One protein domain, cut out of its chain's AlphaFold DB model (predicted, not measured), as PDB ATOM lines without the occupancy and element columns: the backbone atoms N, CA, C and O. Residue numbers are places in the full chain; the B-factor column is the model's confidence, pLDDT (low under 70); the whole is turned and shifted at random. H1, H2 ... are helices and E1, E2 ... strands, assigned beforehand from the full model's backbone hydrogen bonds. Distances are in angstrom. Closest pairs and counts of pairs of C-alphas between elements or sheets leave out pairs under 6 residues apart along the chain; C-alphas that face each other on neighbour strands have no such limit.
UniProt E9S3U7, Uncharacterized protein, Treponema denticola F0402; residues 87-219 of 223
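This is residues 87 to 219 of the 223 residues of an uncharacterized protein of Treponema denticola F0402 (UniProt E9S3U7). A twisted sheet of five strands is sandwiched between H1 on one face and H3 on the other, while the long helix H4 begins over the E4 and E5 part of the sheet, on the H3 face, and runs away from it. After H4 the chain folds back through a tight link, and H5 turns off to the side of H4, about perpendicular to it, with residues 212 to 219, of which 212 to 217 belong to H5, sticking out free. The printed part has 133 residues with five named helices and five named strands, in the order E1 H1 E2 H2 E3 H3 E4 E5 H4 H5, and its class is mixed, helices and strands. The sheet is mixed, in the order E2 E1 E3 E4 E5. The whole is compact, with a radius of gyration of the C-alphas of 16.1 A and spans of 49 by 33 by 28 A.

E1, residues 87 to 91, begins at C-alpha 87 (174.019, 203.603, 165.617). H1 is residues 94 to 103, E2 111 to 115 and H2 123 to 126. E3, residues 133 to 139, is 19.6 A long, H3, 144 to 156, 18.1 A, and E4, 160 to 167, 23.0 A. E5 is residues 170 to 173. H4, residues 186 to 204, is 27.0 A long. H5, residues 209 to 217, ends at C-alpha 217 (155.213, 216.964, 193.848).

E2 and E1 are parallel, with N 89 and O 112 2.8 A apart, within hydrogen-bond range. E1 and E3 are parallel, with N 90 and O 136 at 2.8 A, and so are E3 and E4, with N 137 and O 162 at 3.0 A. E4 and E5 form an antiparallel hairpin, with N 172 and O 165 at 2.9 A. E1, H1, E2 and E3, H3, E4 are strand-helix-strand units, two parallel neighbour strands with a helix between; E2, H2, E3 is a split one, with E1 between its strands. The three crossovers are right-handed. The helices on both faces make three layers. H1 runs along the strands over E2 and E1, at a height over the sheet of 8.9 A; the C-alphas of Ala 97 and Val 113, its closest to E2, are 6.3 A apart. H3, on the opposite face, runs along E3 and E4 at 10.0 A. H4 is on the same face as H3; they only just touch, with 3 pairs of C-alphas within 8 A, the closest Ala 151 and Pro 186 at 6.3 A. H2 and H5 are not on the sheet. H5 is about perpendicular to H4, at 80 degrees. In H1, H3, H4 and H5 every O i to N i+4 pair is within hydrogen-bond range; H2 is too short for one.

The C-alphas of Asn 108 and Lys 219, the two farthest apart, are 49.8 A apart. The printed part has no cut. The link from E5 to H4, 12 residues, is long. Mean pLDDT of the printed part is 83.9; residues 119 to 124 and 199 to 219 are under 70.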
ATOM      1  N   LEU A  87     174.596 202.716 164.607       95.25
ATOM      2  CA  LEU A  87     174.019 203.603 165.617       95.25
ATOM      3  C   LEU A  87     172.554 203.241 165.883       95.25
ATOM      4  O   LEU A  87     171.770 203.082 164.953       95.25
ATOM      5  N   TYR A  88     172.158 203.193 167.148       95.12
ATOM      6  CA  TYR A  88     170.755 203.075 167.533       95.12
ATOM      7  C   TYR A  88     170.328 204.310 168.314       95.12
ATOM      8  O   TYR A  88     170.939 204.651 169.325       95.12
ATOM      9  N   PHE A  89     169.261 204.961 167.869       95.50
ATOM     10  CA  PHE A  89     168.642 206.082 168.560       95.50
ATOM     11  C   PHE A  89     167.283 205.658 169.098       95.50
ATOM     12  O   PHE A  89     166.406 205.283 168.327       95.50
ATOM     13  N   PHE A  90     167.085 205.771 170.405       94.19
ATOM     14  CA  PHE A  90     165.805 205.534 171.060       94.19
ATOM     15  C   PHE A  90     165.270 206.844 171.620       94.19
ATOM     16  O   PHE A  90     166.003 207.588 172.272       94.19
ATOM     17  N   THR A  91     163.990 207.134 171.409       94.69
ATOM     18  CA  THR A  91     163.365 208.324 171.993       94.69
ATOM     19  C   THR A  91     161.881 208.134 172.276       94.69
ATOM     20  O   THR A  91     161.191 207.403 171.576       94.69
ATOM     21  N   ASN A  92     161.380 208.831 173.288       92.50
ATOM     22  CA  ASN A  92     159.955 208.941 173.597       92.50
ATOM     23  C   ASN A  92     159.284 210.184 172.975       92.50
ATOM     24  O   ASN A  92     158.126 210.456 173.277       92.50
ATOM     25  N   SER A  93     159.976 210.930 172.099       93.50
ATOM     26  CA  SER A  93     159.412 212.071 171.361       93.50
ATOM     27  C   SER A  93     159.406 211.818 169.856       93.50
ATOM     28  O   SER A  93     160.438 211.554 169.230       93.50
ATOM     29  N   LYS A  94     158.227 211.973 169.247       93.88
ATOM     30  CA  LYS A  94     158.047 211.869 167.791       93.88
ATOM     31  C   LYS A  94     158.740 213.017 167.056       93.88
ATOM     32  O   LYS A  94     159.255 212.828 165.953       93.88
ATOM     33  N   GLU A  95     158.793 214.190 167.675       95.25
ATOM     34  CA  GLU A  95     159.446 215.394 167.163       95.25
ATOM     35  C   GLU A  95     160.962 215.192 167.100       95.25
ATOM     36  O   GLU A  95     161.578 215.426 166.058       95.25
ATOM     37  N   ILE A  96     161.561 214.671 168.177       95.81
ATOM     38  CA  ILE A  96     162.987 214.327 168.212       95.81
ATOM     39  C   ILE A  96     163.292 213.227 167.198       95.81
ATOM     40  O   ILE A  96     164.256 213.356 166.446       95.81
ATOM     41  N   ALA A  97     162.466 212.182 167.114       96.06
ATOM     42  CA  ALA A  97     162.659 211.122 166.128       96.06
ATOM     43  C   ALA A  97     162.638 211.652 164.687       96.06
ATOM     44  O   ALA A  97     163.470 211.259 163.867       96.06
ATOM     45  N   SER A  98     161.717 212.567 164.378       96.19
ATOM     46  CA  SER A  98     161.617 213.200 163.057       96.19
ATOM     47  C   SER A  98     162.843 214.064 162.761       96.19
ATOM     48  O   SER A  98     163.422 213.964 161.679       96.19
ATOM     49  N   SER A  99     163.294 214.847 163.745       95.31
ATOM     50  CA  SER A  99     164.515 215.651 163.644       95.31
ATOM     51  C   SER A  99     165.758 214.784 163.427       95.31
ATOM     52  O   SER A  99     166.558 215.070 162.539       95.31
ATOM     53  N   LEU A 100     165.908 213.683 164.170       95.12
ATOM     54  CA  LEU A 100     167.016 212.742 163.992       95.12
ATOM     55  C   LEU A 100     167.007 212.139 162.587       95.12
ATOM     56  O   LEU A 100     168.026 212.167 161.910       95.12
ATOM     57  N   LYS A 101     165.855 211.658 162.106       94.19
ATOM     58  CA  LYS A 101     165.741 211.098 160.749       94.19
ATOM     59  C   LYS A 101     166.131 212.107 159.669       94.19
ATOM     60  O   LYS A 101     166.792 211.723 158.710       94.19
ATOM     61  N   PHE A 102     165.753 213.374 159.837       94.75
ATOM     62  CA  PHE A 102     166.132 214.445 158.919       94.75
ATOM     63  C   PHE A 102     167.640 214.728 158.959       94.75
ATOM     64  O   PHE A 102     168.300 214.706 157.923       94.75
ATOM     65  N   ASN A 103     168.206 214.941 160.148       92.69
ATOM     66  CA  ASN A 103     169.610 215.332 160.307       92.69
ATOM     67  C   ASN A 103     170.606 214.193 160.039       92.69
ATOM     68  O   ASN A 103     171.757 214.457 159.709       92.69
ATOM     69  N   LEU A 104     170.178 212.938 160.177       92.38
ATOM     70  CA  LEU A 104     170.998 211.763 159.867       92.38
ATOM     71  C   LEU A 104     170.932 211.372 158.380       92.38
ATOM     72  O   LEU A 104     171.623 210.442 157.963       92.38
ATOM     73  N   SER A 105     170.127 212.072 157.569       88.38
ATOM     74  CA  SER A 105     170.062 211.811 156.132       88.38
ATOM     75  C   SER A 105     171.435 212.033 155.479       88.38
ATOM     76  O   SER A 105     172.048 213.090 155.611       88.38
ATOM     77  N   GLY A 106     171.952 211.001 154.806       86.69
ATOM     78  CA  GLY A 106     173.283 211.022 154.187       86.69
ATOM     79  C   GLY A 106     174.435 210.551 155.082       86.69
ATOM     80  O   GLY A 106     175.588 210.612 154.659       86.69
ATOM     81  N   LEU A 107     174.160 210.056 156.295       89.00
ATOM     82  CA  LEU A 107     175.185 209.422 157.120       89.00
ATOM     83  C   LEU A 107     175.608 208.064 156.528       89.00
ATOM     84  O   LEU A 107     174.774 207.204 156.263       89.00
ATOM     85  N   ASN A 108     176.919 207.846 156.389       89.44
ATOM     86  CA  ASN A 108     177.486 206.598 155.849       89.44
ATOM     87  C   ASN A 108     177.512 205.430 156.855       89.44
ATOM     88  O   ASN A 108     177.874 204.314 156.493       89.44
ATOM     89  N   ILE A 109     177.164 205.682 158.118       90.50
ATOM     90  CA  ILE A 109     177.075 204.665 159.170       90.50
ATOM     91  C   ILE A 109     175.612 204.218 159.262       90.50
ATOM     92  O   ILE A 109     174.747 205.082 159.425       90.50
ATOM     93  N   PRO A 110     175.311 202.906 159.196       93.44
ATOM     94  CA  PRO A 110     173.953 202.406 159.376       93.44
ATOM     95  C   PRO A 110     173.348 202.875 160.704       93.44
ATOM     96  O   PRO A 110     174.007 202.808 161.746       93.44
ATOM     97  N   TYR A 111     172.092 203.321 160.681       94.50
ATOM     98  CA  TYR A 111     171.407 203.786 161.882       94.50
ATOM     99  C   TYR A 111     169.925 203.409 161.915       94.50
ATOM    100  O   TYR A 111     169.275 203.336 160.873       94.50
ATOM    101  N   ASP A 112     169.386 203.244 163.124       93.81
ATOM    102  CA  ASP A 112     167.946 203.120 163.376       93.81
ATOM    103  C   ASP A 112     167.470 204.208 164.336       93.81
ATOM    104  O   ASP A 112     168.152 204.546 165.304       93.81
ATOM    105  N   VAL A 113     166.268 204.730 164.087       94.94
ATOM    106  CA  VAL A 113     165.576 205.653 164.996       94.94
ATOM    107  C   VAL A 113     164.280 204.997 165.457       94.94
ATOM    108  O   VAL A 113     163.328 204.878 164.681       94.94
ATOM    109  N   ILE A 114     164.259 204.588 166.721       92.31
ATOM    110  CA  ILE A 114     163.203 203.813 167.365       92.31
ATOM    111  C   ILE A 114     162.465 204.716 168.353       92.31
ATOM    112  O   ILE A 114     163.052 205.288 169.273       92.31
ATOM    113  N   THR A 115     161.156 204.848 168.164       91.12
ATOM    114  CA  THR A 115     160.280 205.553 169.104       91.12
ATOM    115  C   THR A 115     159.618 204.573 170.055       91.12
ATOM    116  O   THR A 115     159.166 203.521 169.606       91.12
ATOM    117  N   PHE A 116     159.509 204.927 171.331       87.88
ATOM    118  CA  PHE A 116     158.854 204.099 172.345       87.88
ATOM    119  C   PHE A 116     157.975 204.941 173.279       87.88
ATOM    120  O   PHE A 116     158.210 206.137 173.447       87.88
ATOM    121  N   ASP A 117     156.980 204.315 173.905       80.81
ATOM    122  CA  ASP A 117     156.103 204.982 174.870       80.81
ATOM    123  C   ASP A 117     156.672 204.915 176.296       80.81
ATOM    124  O   ASP A 117     157.338 203.957 176.682       80.81
ATOM    125  N   ILE A 118     156.389 205.943 177.103       70.12
ATOM    126  CA  ILE A 118     156.917 206.095 178.474       70.12
ATOM    127  C   ILE A 118     156.404 204.987 179.416       70.12
ATOM    128  O   ILE A 118     157.069 204.667 180.397       70.12
ATOM    129  N   ASN A 119     155.257 204.376 179.100       68.12
ATOM    130  CA  ASN A 119     154.628 203.311 179.880       68.12
ATOM    131  C   ASN A 119     154.125 202.178 178.963       68.12
ATOM    132  O   ASN A 119     153.248 202.448 178.143       68.12
ATOM    133  N   PRO A 120     154.524 200.909 179.167       61.88
ATOM    134  CA  PRO A 120     155.792 200.408 179.692       61.88
ATOM    135  C   PRO A 120     156.807 200.228 178.551       61.88
ATOM    136  O   PRO A 120     156.473 199.715 177.482       61.88
ATOM    137  N   VAL A 121     158.068 200.590 178.786       63.62
ATOM    138  CA  VAL A 121     159.141 200.197 177.870       63.62
ATOM    139  C   VAL A 121     159.241 198.679 177.883       63.62
ATOM    140  O   VAL A 121     159.563 198.085 178.911       63.62
ATOM    141  N   SER A 122     158.930 198.048 176.750       65.62
ATOM    142  CA  SER A 122     159.077 196.601 176.620       65.62
ATOM    143  C   SER A 122     160.543 196.245 176.842       65.62
ATOM    144  O   SER A 122     161.414 196.731 176.116       65.62
ATOM    145  N   ALA A 123     160.814 195.384 177.825       63.84
ATOM    146  CA  ALA A 123     162.148 194.837 178.070       63.84
ATOM    147  C   ALA A 123     162.745 194.200 176.800       63.84
ATOM    148  O   ALA A 123     163.962 194.158 176.640       63.84
ATOM    149  N   GLU A 124     161.893 193.779 175.860       67.38
ATOM    150  CA  GLU A 124     162.281 193.226 174.565       67.38
ATOM    151  C   GLU A 124     163.088 194.195 173.698       67.38
ATOM    152  O   GLU A 124     163.963 193.749 172.960       67.38
ATOM    153  N   LEU A 125     162.864 195.512 173.820       72.94
ATOM    154  CA  LEU A 125     163.612 196.531 173.067       72.94
ATOM    155  C   LEU A 125     165.115 196.508 173.369       72.94
ATOM    156  O   LEU A 125     165.909 196.999 172.567       72.94
ATOM    157  N   PHE A 126     165.495 195.950 174.521       76.31
ATOM    158  CA  PHE A 126     166.873 195.902 174.998       76.31
ATOM    159  C   PHE A 126     167.397 194.472 175.183       76.31
ATOM    160  O   PHE A 126     168.449 194.273 175.794       76.31
ATOM    161  N   LEU A 127     166.705 193.471 174.629       74.94
ATOM    162  CA  LEU A 127     167.225 192.108 174.542       74.94
ATOM    163  C   LEU A 127     168.268 192.012 173.421       74.94
ATOM    164  O   LEU A 127     168.079 192.547 172.332       74.94
ATOM    165  N   ASN A 128     169.353 191.277 173.674       81.00
ATOM    166  CA  ASN A 128     170.386 190.945 172.681       81.00
ATOM    167  C   ASN A 128     171.018 192.163 171.980       81.00
ATOM    168  O   ASN A 128     171.194 192.169 170.763       81.00
ATOM    169  N   LEU A 129     171.382 193.188 172.754       89.12
ATOM    170  CA  LEU A 129     172.052 194.374 172.220       89.12
ATOM    171  C   LEU A 129     173.388 194.028 171.539       89.12
ATOM    172  O   LEU A 129     174.222 193.306 172.099       89.12
ATOM    173  N   ASP A 130     173.596 194.615 170.363       90.25
ATOM    174  CA  ASP A 130     174.825 194.549 169.580       90.25
ATOM    175  C   ASP A 130     175.974 195.243 170.330       90.25
ATOM    176  O   ASP A 130     175.913 196.429 170.654       90.25
ATOM    177  N   LYS A 131     177.043 194.495 170.625       89.25
ATOM    178  CA  LYS A 131     178.184 194.992 171.410       89.25
ATOM    179  C   LYS A 131     179.086 195.953 170.637       89.25
ATOM    180  O   LYS A 131     179.853 196.676 171.280       89.25
ATOM    181  N   ASP A 132     178.993 195.963 169.309       88.25
ATOM    182  CA  ASP A 132     179.797 196.808 168.421       88.25
ATOM    183  C   ASP A 132     179.015 198.037 167.912       88.25
ATOM    184  O   ASP A 132     179.529 198.835 167.118       88.25
ATOM    185  N   ALA A 133     177.782 198.225 168.394       93.31
ATOM    186  CA  ALA A 133     176.953 199.392 168.119       93.31
ATOM    187  C   ALA A 133     177.045 200.463 169.221       93.31
ATOM    188  O   ALA A 133     177.466 200.210 170.354       93.31
ATOM    189  N   VAL A 134     176.610 201.680 168.882       95.12
ATOM    190  CA  VAL A 134     176.480 202.797 169.828       95.12
ATOM    191  C   VAL A 134     175.015 203.155 170.028       95.12
ATOM    192  O   VAL A 134     174.278 203.379 169.068       95.12
ATOM    193  N   TYR A 135     174.617 203.254 171.293       95.81
ATOM    194  CA  TYR A 135     173.246 203.499 171.715       95.81
ATOM    195  C   TYR A 135     173.066 204.930 172.220       95.81
ATOM    196  O   TYR A 135     173.714 205.361 173.174       95.81
ATOM    197  N   TYR A 136     172.139 205.663 171.619       96.44
ATOM    198  CA  TYR A 136     171.717 206.985 172.059       96.44
ATOM    199  C   TYR A 136     170.281 206.909 172.553       96.44
ATOM    200  O   TYR A 136     169.387 206.522 171.806       96.44
ATOM    201  N   ILE A 137     170.044 207.313 173.796       95.44
ATOM    202  CA  ILE A 137     168.690 207.422 174.344       95.44
ATOM    203  C   ILE A 137     168.385 208.900 174.552       95.44
ATOM    204  O   ILE A 137     169.120 209.574 175.270       95.44
ATOM    205  N   VAL A 138     167.308 209.405 173.957       95.94
ATOM    206  CA  VAL A 138     166.874 210.798 174.105       95.94
ATOM    207  C   VAL A 138     165.495 210.851 174.753       95.94
ATOM    208  O   VAL A 138     164.504 210.462 174.135       95.94
ATOM    209  N   LEU A 139     165.428 211.350 175.988       92.69
ATOM    210  CA  LEU A 139     164.191 211.448 176.765       92.69
ATOM    211  C   LEU A 139     163.619 212.871 176.742       92.69
ATOM    212  O   LEU A 139     164.202 213.803 177.303       92.69
ATOM    213  N   ASN A 140     162.458 213.023 176.114       92.06
ATOM    214  CA  ASN A 140     161.636 214.222 176.112       92.06
ATOM    215  C   ASN A 140     160.137 213.850 175.986       92.06
ATOM    216  O   ASN A 140     159.731 213.378 174.928       92.06
ATOM    217  N   PRO A 141     159.302 214.052 177.021       88.94
ATOM    218  CA  PRO A 141     159.664 214.586 178.331       88.94
ATOM    219  C   PRO A 141     160.600 213.643 179.101       88.94
ATOM    220  O   PRO A 141     160.634 212.432 178.870       88.94
ATOM    221  N   PHE A 142     161.391 214.212 180.011       88.56
ATOM    222  CA  PHE A 142     162.272 213.445 180.885       88.56
ATOM    223  C   PHE A 142     161.482 212.739 181.993       88.56
ATOM    224  O   PHE A 142     160.666 213.354 182.675       88.56
ATOM    225  N   ASN A 143     161.772 211.454 182.207       87.38
ATOM    226  CA  ASN A 143     161.247 210.661 183.314       87.38
ATOM    227  C   ASN A 143     162.418 209.971 184.028       87.38
ATOM    228  O   ASN A 143     163.124 209.162 183.427       87.38
ATOM    229  N   TYR A 144     162.626 210.291 185.308       85.88
ATOM    230  CA  TYR A 144     163.779 209.803 186.074       85.88
ATOM    231  C   TYR A 144     163.758 208.286 186.318       85.88
ATOM    232  O   TYR A 144     164.807 207.639 186.296       85.88
ATOM    233  N   LYS A 145     162.571 207.697 186.516       86.31
ATOM    234  CA  LYS A 145     162.427 206.247 186.701       86.31
ATOM    235  C   LYS A 145     162.863 205.515 185.433       86.31
ATOM    236  O   LYS A 145     163.756 204.677 185.487       86.31
ATOM    237  N   LEU A 146     162.318 205.934 184.293       87.06
ATOM    238  CA  LEU A 146     162.673 205.406 182.979       87.06
ATOM    239  C   LEU A 146     164.162 205.606 182.660       87.06
ATOM    240  O   LEU A 146     164.832 204.690 182.194       87.06
ATOM    241  N   TYR A 147     164.700 206.796 182.935       90.75
ATOM    242  CA  TYR A 147     166.126 207.087 182.783       90.75
ATOM    243  C   TYR A 147     166.995 206.095 183.558       90.75
ATOM    244  O   TYR A 147     167.984 205.590 183.029       90.75
ATOM    245  N   THR A 148     166.599 205.795 184.797       90.50
ATOM    246  CA  THR A 148     167.322 204.874 185.673       90.50
ATOM    247  C   THR A 148     167.268 203.441 185.157       90.50
ATOM    248  O   THR A 148     168.302 202.778 185.080       90.50
ATOM    249  N   GLU A 149     166.086 202.981 184.751       89.88
ATOM    250  CA  GLU A 149     165.881 201.647 184.179       89.88
ATOM    251  C   GLU A 149     166.712 201.449 182.904       89.88
ATOM    252  O   GLU A 149     167.464 200.480 182.799       89.88
ATOM    253  N   LEU A 150     166.663 202.406 181.971       91.38
ATOM    254  CA  LEU A 150     167.422 202.348 180.720       91.38
ATOM    255  C   LEU A 150     168.935 202.405 180.951       91.38
ATOM    256  O   LEU A 150     169.679 201.627 180.354       91.38
ATOM    257  N   ALA A 151     169.405 203.302 181.824       92.94
ATOM    258  CA  ALA A 151     170.826 203.414 182.143       92.94
ATOM    259  C   ALA A 151     171.376 202.116 182.753       92.94
ATOM    260  O   ALA A 151     172.455 201.667 182.361       92.94
ATOM    261  N   ASN A 152     170.635 201.492 183.674       92.06
ATOM    262  CA  ASN A 152     171.030 200.216 184.269       92.06
ATOM    263  C   ASN A 152     171.018 199.089 183.235       92.06
ATOM    264  O   ASN A 152     172.014 198.382 183.115       92.06
ATOM    265  N   CYS A 153     169.964 198.986 182.422       91.31
ATOM    266  CA  CYS A 153     169.862 197.964 181.380       91.31
ATOM    267  C   CYS A 153     171.036 198.023 180.385       91.31
ATOM    268  O   CYS A 153     171.644 197.002 180.058       91.31
ATOM    269  N   LEU A 154     171.398 199.222 179.914       93.50
ATOM    270  CA  LEU A 154     172.519 199.414 178.984       93.50
ATOM    271  C   LEU A 154     173.874 199.124 179.643       93.50
ATOM    272  O   LEU A 154     174.765 198.550 179.008       93.50
ATOM    273  N   LYS A 155     174.028 199.491 180.920       92.94
ATOM    274  CA  LYS A 155     175.224 199.202 181.718       92.94
ATOM    275  C   LYS A 155     175.406 197.701 181.949       92.94
ATOM    276  O   LYS A 155     176.503 197.203 181.723       92.94
ATOM    277  N   GLU A 156     174.359 196.984 182.350       92.31
ATOM    278  CA  GLU A 156     174.374 195.525 182.554       92.31
ATOM    279  C   GLU A 156     174.693 194.778 181.257       92.31
ATOM    280  O   GLU A 156     175.443 193.804 181.254       92.31
ATOM    281  N   ASN A 157     174.207 195.294 180.126       92.06
ATOM    282  CA  ASN A 157     174.560 194.783 178.809       92.06
ATOM    283  C   ASN A 157     175.958 195.209 178.337       92.06
ATOM    284  O   ASN A 157     176.385 194.754 177.281       92.06
ATOM    285  N   ASN A 158     176.694 196.049 179.065       93.62
ATOM    286  CA  ASN A 158     178.051 196.468 178.710       93.62
ATOM    287  C   ASN A 158     178.187 196.936 177.239       93.62
ATOM    288  O   ASN A 158     179.121 196.565 176.522       93.62
ATOM    289  N   VAL A 159     177.224 197.730 176.768       93.88
ATOM    290  CA  VAL A 159     177.253 198.358 175.436       93.88
ATOM    291  C   VAL A 159     177.685 199.814 175.533       93.88
ATOM    292  O   VAL A 159     177.549 200.439 176.587       93.88
ATOM    293  N   ILE A 160     178.195 200.371 174.432       95.19
ATOM    294  CA  ILE A 160     178.541 201.793 174.372       95.19
ATOM    295  C   ILE A 160     177.246 202.591 174.289       95.19
ATOM    296  O   ILE A 160     176.484 202.443 173.335       95.19
ATOM    297  N   HIS A 161     177.000 203.460 175.264       95.62
ATOM    298  CA  HIS A 161     175.778 204.249 175.294       95.62
ATOM    299  C   HIS A 161     175.972 205.675 175.799       95.62
ATOM    300  O   HIS A 161     176.929 205.997 176.504       95.62
ATOM    301  N   LYS A 162     175.030 206.540 175.426       96.69
ATOM    302  CA  LYS A 162     174.932 207.934 175.856       96.69
ATOM    303  C   LYS A 162     173.462 208.298 176.022       96.69
ATOM    304  O   LYS A 162     172.640 207.982 175.164       96.69
ATOM    305  N   LEU A 163     173.131 208.977 177.116       96.75
ATOM    306  CA  LEU A 163     171.779 209.460 177.366       96.75
ATOM    307  C   LEU A 163     171.744 210.975 177.147       96.75
ATOM    308  O   LEU A 163     172.698 211.699 177.445       96.75
ATOM    309  N   ALA A 164     170.628 211.451 176.618       96.75
ATOM    310  CA  ALA A 164     170.294 212.853 176.509       96.75
ATOM    311  C   ALA A 164     168.876 213.072 177.028       96.75
ATOM    312  O   ALA A 164     168.003 212.219 176.866       96.75
ATOM    313  N   PHE A 165     168.639 214.202 177.677       94.25
ATOM    314  CA  PHE A 165     167.331 214.490 178.248       94.25
ATOM    315  C   PHE A 165     167.086 215.987 178.363       94.25
ATOM    316  O   PHE A 165     168.017 216.765 178.590       94.25
ATOM    317  N   TYR A 166     165.824 216.381 178.206       89.31
ATOM    318  CA  TYR A 166     165.390 217.751 178.450       89.31
ATOM    319  C   TYR A 166     165.005 217.924 179.918       89.31
ATOM    320  O   TYR A 166     164.077 217.281 180.409       89.31
ATOM    321  N   TYR A 167     165.717 218.792 180.624       83.81
ATOM    322  CA  TYR A 167     165.473 219.087 182.030       83.81
ATOM    323  C   TYR A 167     165.815 220.548 182.314       83.81
ATOM    324  O   TYR A 167     166.740 221.084 181.714       83.81
ATOM    325  N   ASN A 168     165.080 221.218 183.207       80.56
ATOM    326  CA  ASN A 168     165.375 222.597 183.619       80.56
ATOM    327  C   ASN A 168     165.688 223.556 182.438       80.56
ATOM    328  O   ASN A 168     166.707 224.245 182.426       80.56
ATOM    329  N   TYR A 169     164.830 223.554 181.411       82.62
ATOM    330  CA  TYR A 169     164.955 224.391 180.206       82.62
ATOM    331  C   TYR A 169     166.212 224.165 179.354       82.62
ATOM    332  O   TYR A 169     166.551 224.996 178.515       82.62
ATOM    333  N   SER A 170     166.913 223.051 179.548       86.94
ATOM    334  CA  SER A 170     168.138 222.717 178.823       86.94
ATOM    335  C   SER A 170     168.141 221.258 178.381       86.94
ATOM    336  O   SER A 170     167.579 220.382 179.037       86.94
ATOM    337  N   PHE A 171     168.803 220.986 177.260       91.25
ATOM    338  CA  PHE A 171     169.165 219.622 176.891       91.25
ATOM    339  C   PHE A 171     170.515 219.270 177.502       91.25
ATOM    340  O   PHE A 171     171.515 219.944 177.256       91.25
ATOM    341  N   TYR A 172     170.540 218.187 178.270       92.69
ATOM    342  CA  TYR A 172     171.759 217.624 178.831       92.69
ATOM    343  C   TYR A 172     172.178 216.387 178.050       92.69
ATOM    344  O   TYR A 172     171.339 215.631 177.564       92.69
ATOM    345  N   PHE A 173     173.489 216.178 177.965       95.50
ATOM    346  CA  PHE A 173     174.108 215.059 177.266       95.50
ATOM    347  C   PHE A 173     175.137 214.422 178.194       95.50
ATOM    348  O   PHE A 173     176.134 215.059 178.540       95.50
ATOM    349  N   THR A 174     174.934 213.163 178.576       95.44
ATOM    350  CA  THR A 174     175.890 212.443 179.430       95.44
ATOM    351  C   THR A 174     177.187 212.164 178.676       95.44
ATOM    352  O   THR A 174     177.250 212.280 177.452       95.44
ATOM    353  N   ASN A 175     178.245 211.741 179.359       91.62
ATOM    354  CA  ASN A 175     179.394 211.147 178.676       91.62
ATOM    355  C   ASN A 175     179.001 209.829 177.977       91.62
ATOM    356  O   ASN A 175     177.971 209.227 178.292       91.62
ATOM    357  N   TYR A 176     179.834 209.386 177.032       94.94
ATOM    358  CA  TYR A 176     179.776 208.005 176.554       94.94
ATOM    359  C   TYR A 176     180.157 207.070 177.699       94.94
ATOM    360  O   TYR A 176     181.146 207.325 178.388       94.94
ATOM    361  N   HIS A 177     179.399 205.999 177.892       95.31
ATOM    362  CA  HIS A 177     179.631 205.010 178.934       95.31
ATOM    363  C   HIS A 177     179.630 203.597 178.350       95.31
ATOM    364  O   HIS A 177     178.866 203.282 177.441       95.31
ATOM    365  N   LYS A 178     180.494 202.754 178.909       93.69
ATOM    366  CA  LYS A 178     180.519 201.298 178.774       93.69
ATOM    367  C   LYS A 178     181.046 200.762 180.104       93.69
ATOM    368  O   LYS A 178     181.946 201.379 180.676       93.69
ATOM    369  N   ALA A 179     180.495 199.663 180.617       91.50
ATOM    370  CA  ALA A 179     180.812 199.203 181.972       91.50
ATOM    371  C   ALA A 179     182.319 198.933 182.155       91.50
ATOM    372  O   ALA A 179     182.905 199.380 183.141       91.50
ATOM    373  N   ASP A 180     182.957 198.327 181.152       90.62
ATOM    374  CA  ASP A 180     184.396 198.015 181.169       90.62
ATOM    375  C   ASP A 180     185.310 199.243 181.050       90.62
ATOM    376  O   ASP A 180     186.521 199.136 181.223       90.62
ATOM    377  N   TRP A 181     184.774 200.419 180.716       88.69
ATOM    378  CA  TRP A 181     185.579 201.643 180.648       88.69
ATOM    379  C   TRP A 181     185.796 202.282 182.015       88.69
ATOM    380  O   TRP A 181     186.595 203.209 182.118       88.69
ATOM    381  N   HIS A 182     185.076 201.824 183.046       85.88
ATOM    382  CA  HIS A 182     185.185 202.322 184.419       85.88
ATOM    383  C   HIS A 182     185.068 203.853 184.547       85.88
ATOM    384  O   HIS A 182     185.573 204.455 185.491       85.88
ATOM    385  N   ASN A 183     184.376 204.498 183.605       84.88
ATOM    386  CA  ASN A 183     184.113 205.929 183.626       84.88
ATOM    387  C   ASN A 183     182.736 206.230 184.259       84.88
ATOM    388  O   ASN A 183     181.915 205.316 184.402       84.88
ATOM    389  N   PRO A 184     182.452 207.490 184.653       90.00
ATOM    390  CA  PRO A 184     181.175 207.851 185.265       90.00
ATOM    391  C   PRO A 184     179.986 207.405 184.410       90.00
ATOM    392  O   PRO A 184     179.971 207.618 183.201       90.00
ATOM    393  N   CYS A 185     178.984 206.773 185.018       94.00
ATOM    394  CA  CYS A 185     177.793 206.343 184.287       94.00
ATOM    395  C   CYS A 185     176.764 207.489 184.171       94.00
ATOM    396  O   CYS A 185     176.870 208.488 184.893       94.00
ATOM    397  N   PRO A 186     175.723 207.351 183.326       93.62
ATOM    398  CA  PRO A 186     174.637 208.330 183.233       93.62
ATOM    399  C   PRO A 186     174.011 208.697 184.589       93.62
ATOM    400  O   PRO A 186     173.679 209.861 184.824       93.62
ATOM    401  N   LEU A 187     173.889 207.747 185.521       93.25
ATOM    402  CA  LEU A 187     173.364 208.029 186.864       93.25
ATOM    403  C   LEU A 187     174.302 208.941 187.660       93.25
ATOM    404  O   LEU A 187     173.848 209.925 188.235       93.25
ATOM    405  N   CYS A 188     175.613 208.677 187.625       92.19
ATOM    406  CA  CYS A 188     176.618 209.532 188.261       92.19
ATOM    407  C   CYS A 188     176.575 210.959 187.696       92.19
ATOM    408  O   CYS A 188     176.643 211.925 188.453       92.19
ATOM    409  N   TYR A 189     176.423 211.088 186.372       91.69
ATOM    410  CA  TYR A 189     176.271 212.384 185.712       91.69
ATOM    411  C   TYR A 189     175.029 213.129 186.216       91.69
ATOM    412  O   TYR A 189     175.124 214.303 186.574       91.69
ATOM    413  N   PHE A 190     173.876 212.452 186.279       89.06
ATOM    414  CA  PHE A 190     172.635 213.067 186.749       89.06
ATOM    415  C   PHE A 190     172.736 213.500 188.215       89.06
ATOM    416  O   PHE A 190     172.394 214.637 188.522       89.06
ATOM    417  N   SER A 191     173.270 212.659 189.107       86.44
ATOM    418  CA  SER A 191     173.456 213.022 190.519       86.44
ATOM    419  C   SER A 191     174.362 214.247 190.692       86.44
ATOM    420  O   SER A 191     174.072 215.126 191.502       86.44
ATOM    421  N   HIS A 192     175.438 214.348 189.902       85.44
ATOM    422  CA  HIS A 192     176.311 215.524 189.908       85.44
ATOM    423  C   HIS A 192     175.598 216.782 189.385       85.44
ATOM    424  O   HIS A 192     175.700 217.856 189.988       85.44
ATOM    425  N   LEU A 193     174.859 216.659 188.278       85.00
ATOM    426  CA  LEU A 193     174.055 217.742 187.712       85.00
ATOM    427  C   LEU A 193     173.016 218.242 188.721       85.00
ATOM    428  O   LEU A 193     172.929 219.443 188.974       85.00
ATOM    429  N   GLU A 194     172.258 217.331 189.323       81.94
ATOM    430  CA  GLU A 194     171.226 217.648 190.303       81.94
ATOM    431  C   GLU A 194     171.825 218.355 191.528       81.94
ATOM    432  O   GLU A 194     171.344 219.418 191.929       81.94
ATOM    433  N   GLY A 195     172.919 217.823 192.085       78.81
ATOM    434  CA  GLY A 195     173.633 218.448 193.198       78.81
ATOM    435  C   GLY A 195     174.131 219.859 192.863       78.81
ATOM    436  O   GLY A 195     174.021 220.774 193.686       78.81
ATOM    437  N   SER A 196     174.607 220.064 191.633       78.81
ATOM    438  CA  SER A 196     175.069 221.369 191.144       78.81
ATOM    439  C   SER A 196     173.921 222.374 191.016       78.81
ATOM    440  O   SER A 196     174.017 223.488 191.535       78.81
ATOM    441  N   LEU A 197     172.805 221.975 190.398       76.69
ATOM    442  CA  LEU A 197     171.611 222.815 190.247       76.69
ATOM    443  C   LEU A 197     171.007 223.195 191.609       76.69
ATOM    444  O   LEU A 197     170.662 224.357 191.842       76.69
ATOM    445  N   ARG A 198     170.944 222.241 192.548       71.12
ATOM    446  CA  ARG A 198     170.503 222.494 193.930       71.12
ATOM    447  C   ARG A 198     171.428 223.496 194.630       71.12
ATOM    448  O   ARG A 198     170.943 224.414 195.290       71.12
ATOM    449  N   SER A 199     172.741 223.378 194.456       68.25
ATOM    450  CA  SER A 199     173.718 224.284 195.080       68.25
ATOM    451  C   SER A 199     173.651 225.708 194.517       68.25
ATOM    452  O   SER A 199     173.660 226.672 195.283       68.25
ATOM    453  N   GLN A 200     173.498 225.858 193.199       66.38
ATOM    454  CA  GLN A 200     173.352 227.167 192.547       66.38
ATOM    455  C   GLN A 200     172.117 227.935 193.029       66.38
ATOM    456  O   GLN A 200     172.170 229.150 193.224       66.38
ATOM    457  N   SER A 201     171.009 227.239 193.276       59.19
ATOM    458  CA  SER A 201     169.792 227.879 193.785       59.19
ATOM    459  C   SER A 201     169.938 228.432 195.199       59.19
ATOM    460  O   SER A 201     169.488 229.539 195.481       59.19
ATOM    461  N   LYS A 202     170.677 227.727 196.065       60.00
ATOM    462  CA  LYS A 202     171.014 228.221 197.407       60.00
ATOM    463  C   LYS A 202     171.903 229.465 197.355       60.00
ATOM    464  O   LYS A 202     171.720 230.365 198.164       60.00
ATOM    465  N   LEU A 203     172.842 229.521 196.408       56.97
ATOM    466  CA  LEU A 203     173.772 230.645 196.240       56.97
ATOM    467  C   LEU A 203     173.112 231.898 195.650       56.97
ATOM    468  O   LEU A 203     173.505 233.008 195.985       56.97
ATOM    469  N   THR A 204     172.122 231.731 194.771       60.00
ATOM    470  CA  THR A 204     171.478 232.850 194.061       60.00
ATOM    471  C   THR A 204     170.225 233.383 194.755       60.00
ATOM    472  O   THR A 204     169.671 234.383 194.308       60.00
ATOM    473  N   GLY A 205     169.746 232.725 195.819       54.72
ATOM    474  CA  GLY A 205     168.492 233.075 196.502       54.72
ATOM    475  C   GLY A 205     167.230 232.832 195.660       54.72
ATOM    476  O   GLY A 205     166.119 233.059 196.134       54.72
ATOM    477  N   ASN A 206     167.392 232.351 194.426       58.03
ATOM    478  CA  ASN A 206     166.305 232.037 193.516       58.03
ATOM    479  C   ASN A 206     165.809 230.614 193.769       58.03
ATOM    480  O   ASN A 206     166.589 229.671 193.914       58.03
ATOM    481  N   VAL A 207     164.489 230.446 193.771       58.69
ATOM    482  CA  VAL A 207     163.857 229.127 193.845       58.69
ATOM    483  C   VAL A 207     164.256 228.335 192.595       58.69
ATOM    484  O   VAL A 207     163.965 228.763 191.479       58.69
ATOM    485  N   SER A 208     164.938 227.192 192.750       60.53
ATOM    486  CA  SER A 208     165.245 226.349 191.583       60.53
ATOM    487  C   SER A 208     163.979 225.750 190.990       60.53
ATOM    488  O   SER A 208     163.017 225.473 191.706       60.53
ATOM    489  N   PHE A 209     164.021 225.430 189.695       60.41
ATOM    490  CA  PHE A 209     163.013 224.572 189.078       60.41
ATOM    491  C   PHE A 209     162.852 223.253 189.847       60.41
ATOM    492  O   PHE A 209     161.730 222.827 190.080       60.41
ATOM    493  N   GLN A 210     163.947 222.667 190.350       56.22
ATOM    494  CA  GLN A 210     163.892 221.494 191.228       56.22
ATOM    495  C   GLN A 210     163.101 221.769 192.515       56.22
ATOM    496  O   GLN A 210     162.320 220.932 192.927       56.22
ATOM    497  N   THR A 211     163.245 222.941 193.135       59.19
ATOM    498  CA  THR A 211     162.462 223.337 194.316       59.19
ATOM    499  C   THR A 211     160.986 223.532 193.970       59.19
ATOM    500  O   THR A 211     160.128 223.156 194.760       59.19
ATOM    501  N   ILE A 212     160.669 224.076 192.792       59.62
ATOM    502  CA  ILE A 212     159.289 224.198 192.293       59.62
ATOM    503  C   ILE A 212     158.685 222.809 192.048       59.62
ATOM    504  O   ILE A 212     157.570 222.548 192.481       59.62
ATOM    505  N   ILE A 213     159.433 221.901 191.422       58.88
ATOM    506  CA  ILE A 213     159.060 220.499 191.215       58.88
ATOM    507  C   ILE A 213     158.864 219.808 192.569       58.88
ATOM    508  O   ILE A 213     157.792 219.272 192.816       58.88
ATOM    509  N   ASP A 214     159.814 219.909 193.497       58.44
ATOM    510  CA  ASP A 214     159.706 219.341 194.845       58.44
ATOM    511  C   ASP A 214     158.482 219.910 195.604       58.44
ATOM    512  O   ASP A 214     157.831 219.183 196.351       58.44
ATOM    513  N   LEU A 215     158.115 221.184 195.405       54.66
ATOM    514  CA  LEU A 215     156.917 221.810 195.991       54.66
ATOM    515  C   LEU A 215     155.609 221.331 195.345       54.66
ATOM    516  O   LEU A 215     154.631 221.093 196.055       54.66
ATOM    517  N   ILE A 216     155.589 221.190 194.019       51.97
ATOM    518  CA  ILE A 216     154.438 220.689 193.258       51.97
ATOM    519  C   ILE A 216     154.212 219.205 193.575       51.97
ATOM    520  O   ILE A 216     153.079 218.789 193.801       51.97
ATOM    521  N   TYR A 217     155.281 218.415 193.685       48.25
ATOM    522  CA  TYR A 217     155.213 216.964 193.848       48.25
ATOM    523  C   TYR A 217     155.206 216.451 195.284       48.25
ATOM    524  O   TYR A 217     154.759 215.325 195.502       48.25
ATOM    525  N   ASN A 218     155.582 217.266 196.276       47.91
ATOM    526  CA  ASN A 218     155.272 216.962 197.680       47.91
ATOM    527  C   ASN A 218     153.757 216.968 197.966       47.91
ATOM    528  O   ASN A 218     153.332 216.549 199.041       47.91
ATOM    529  N   LYS A 219     152.922 217.392 197.005       39.88
ATOM    530  CA  LYS A 219     151.474 217.165 196.997       39.88
ATOM    531  C   LYS A 219     151.080 216.264 195.816       39.88
ATOM    532  O   LYS A 219     150.538 216.738 194.833       39.88
TER     533      LYS A 219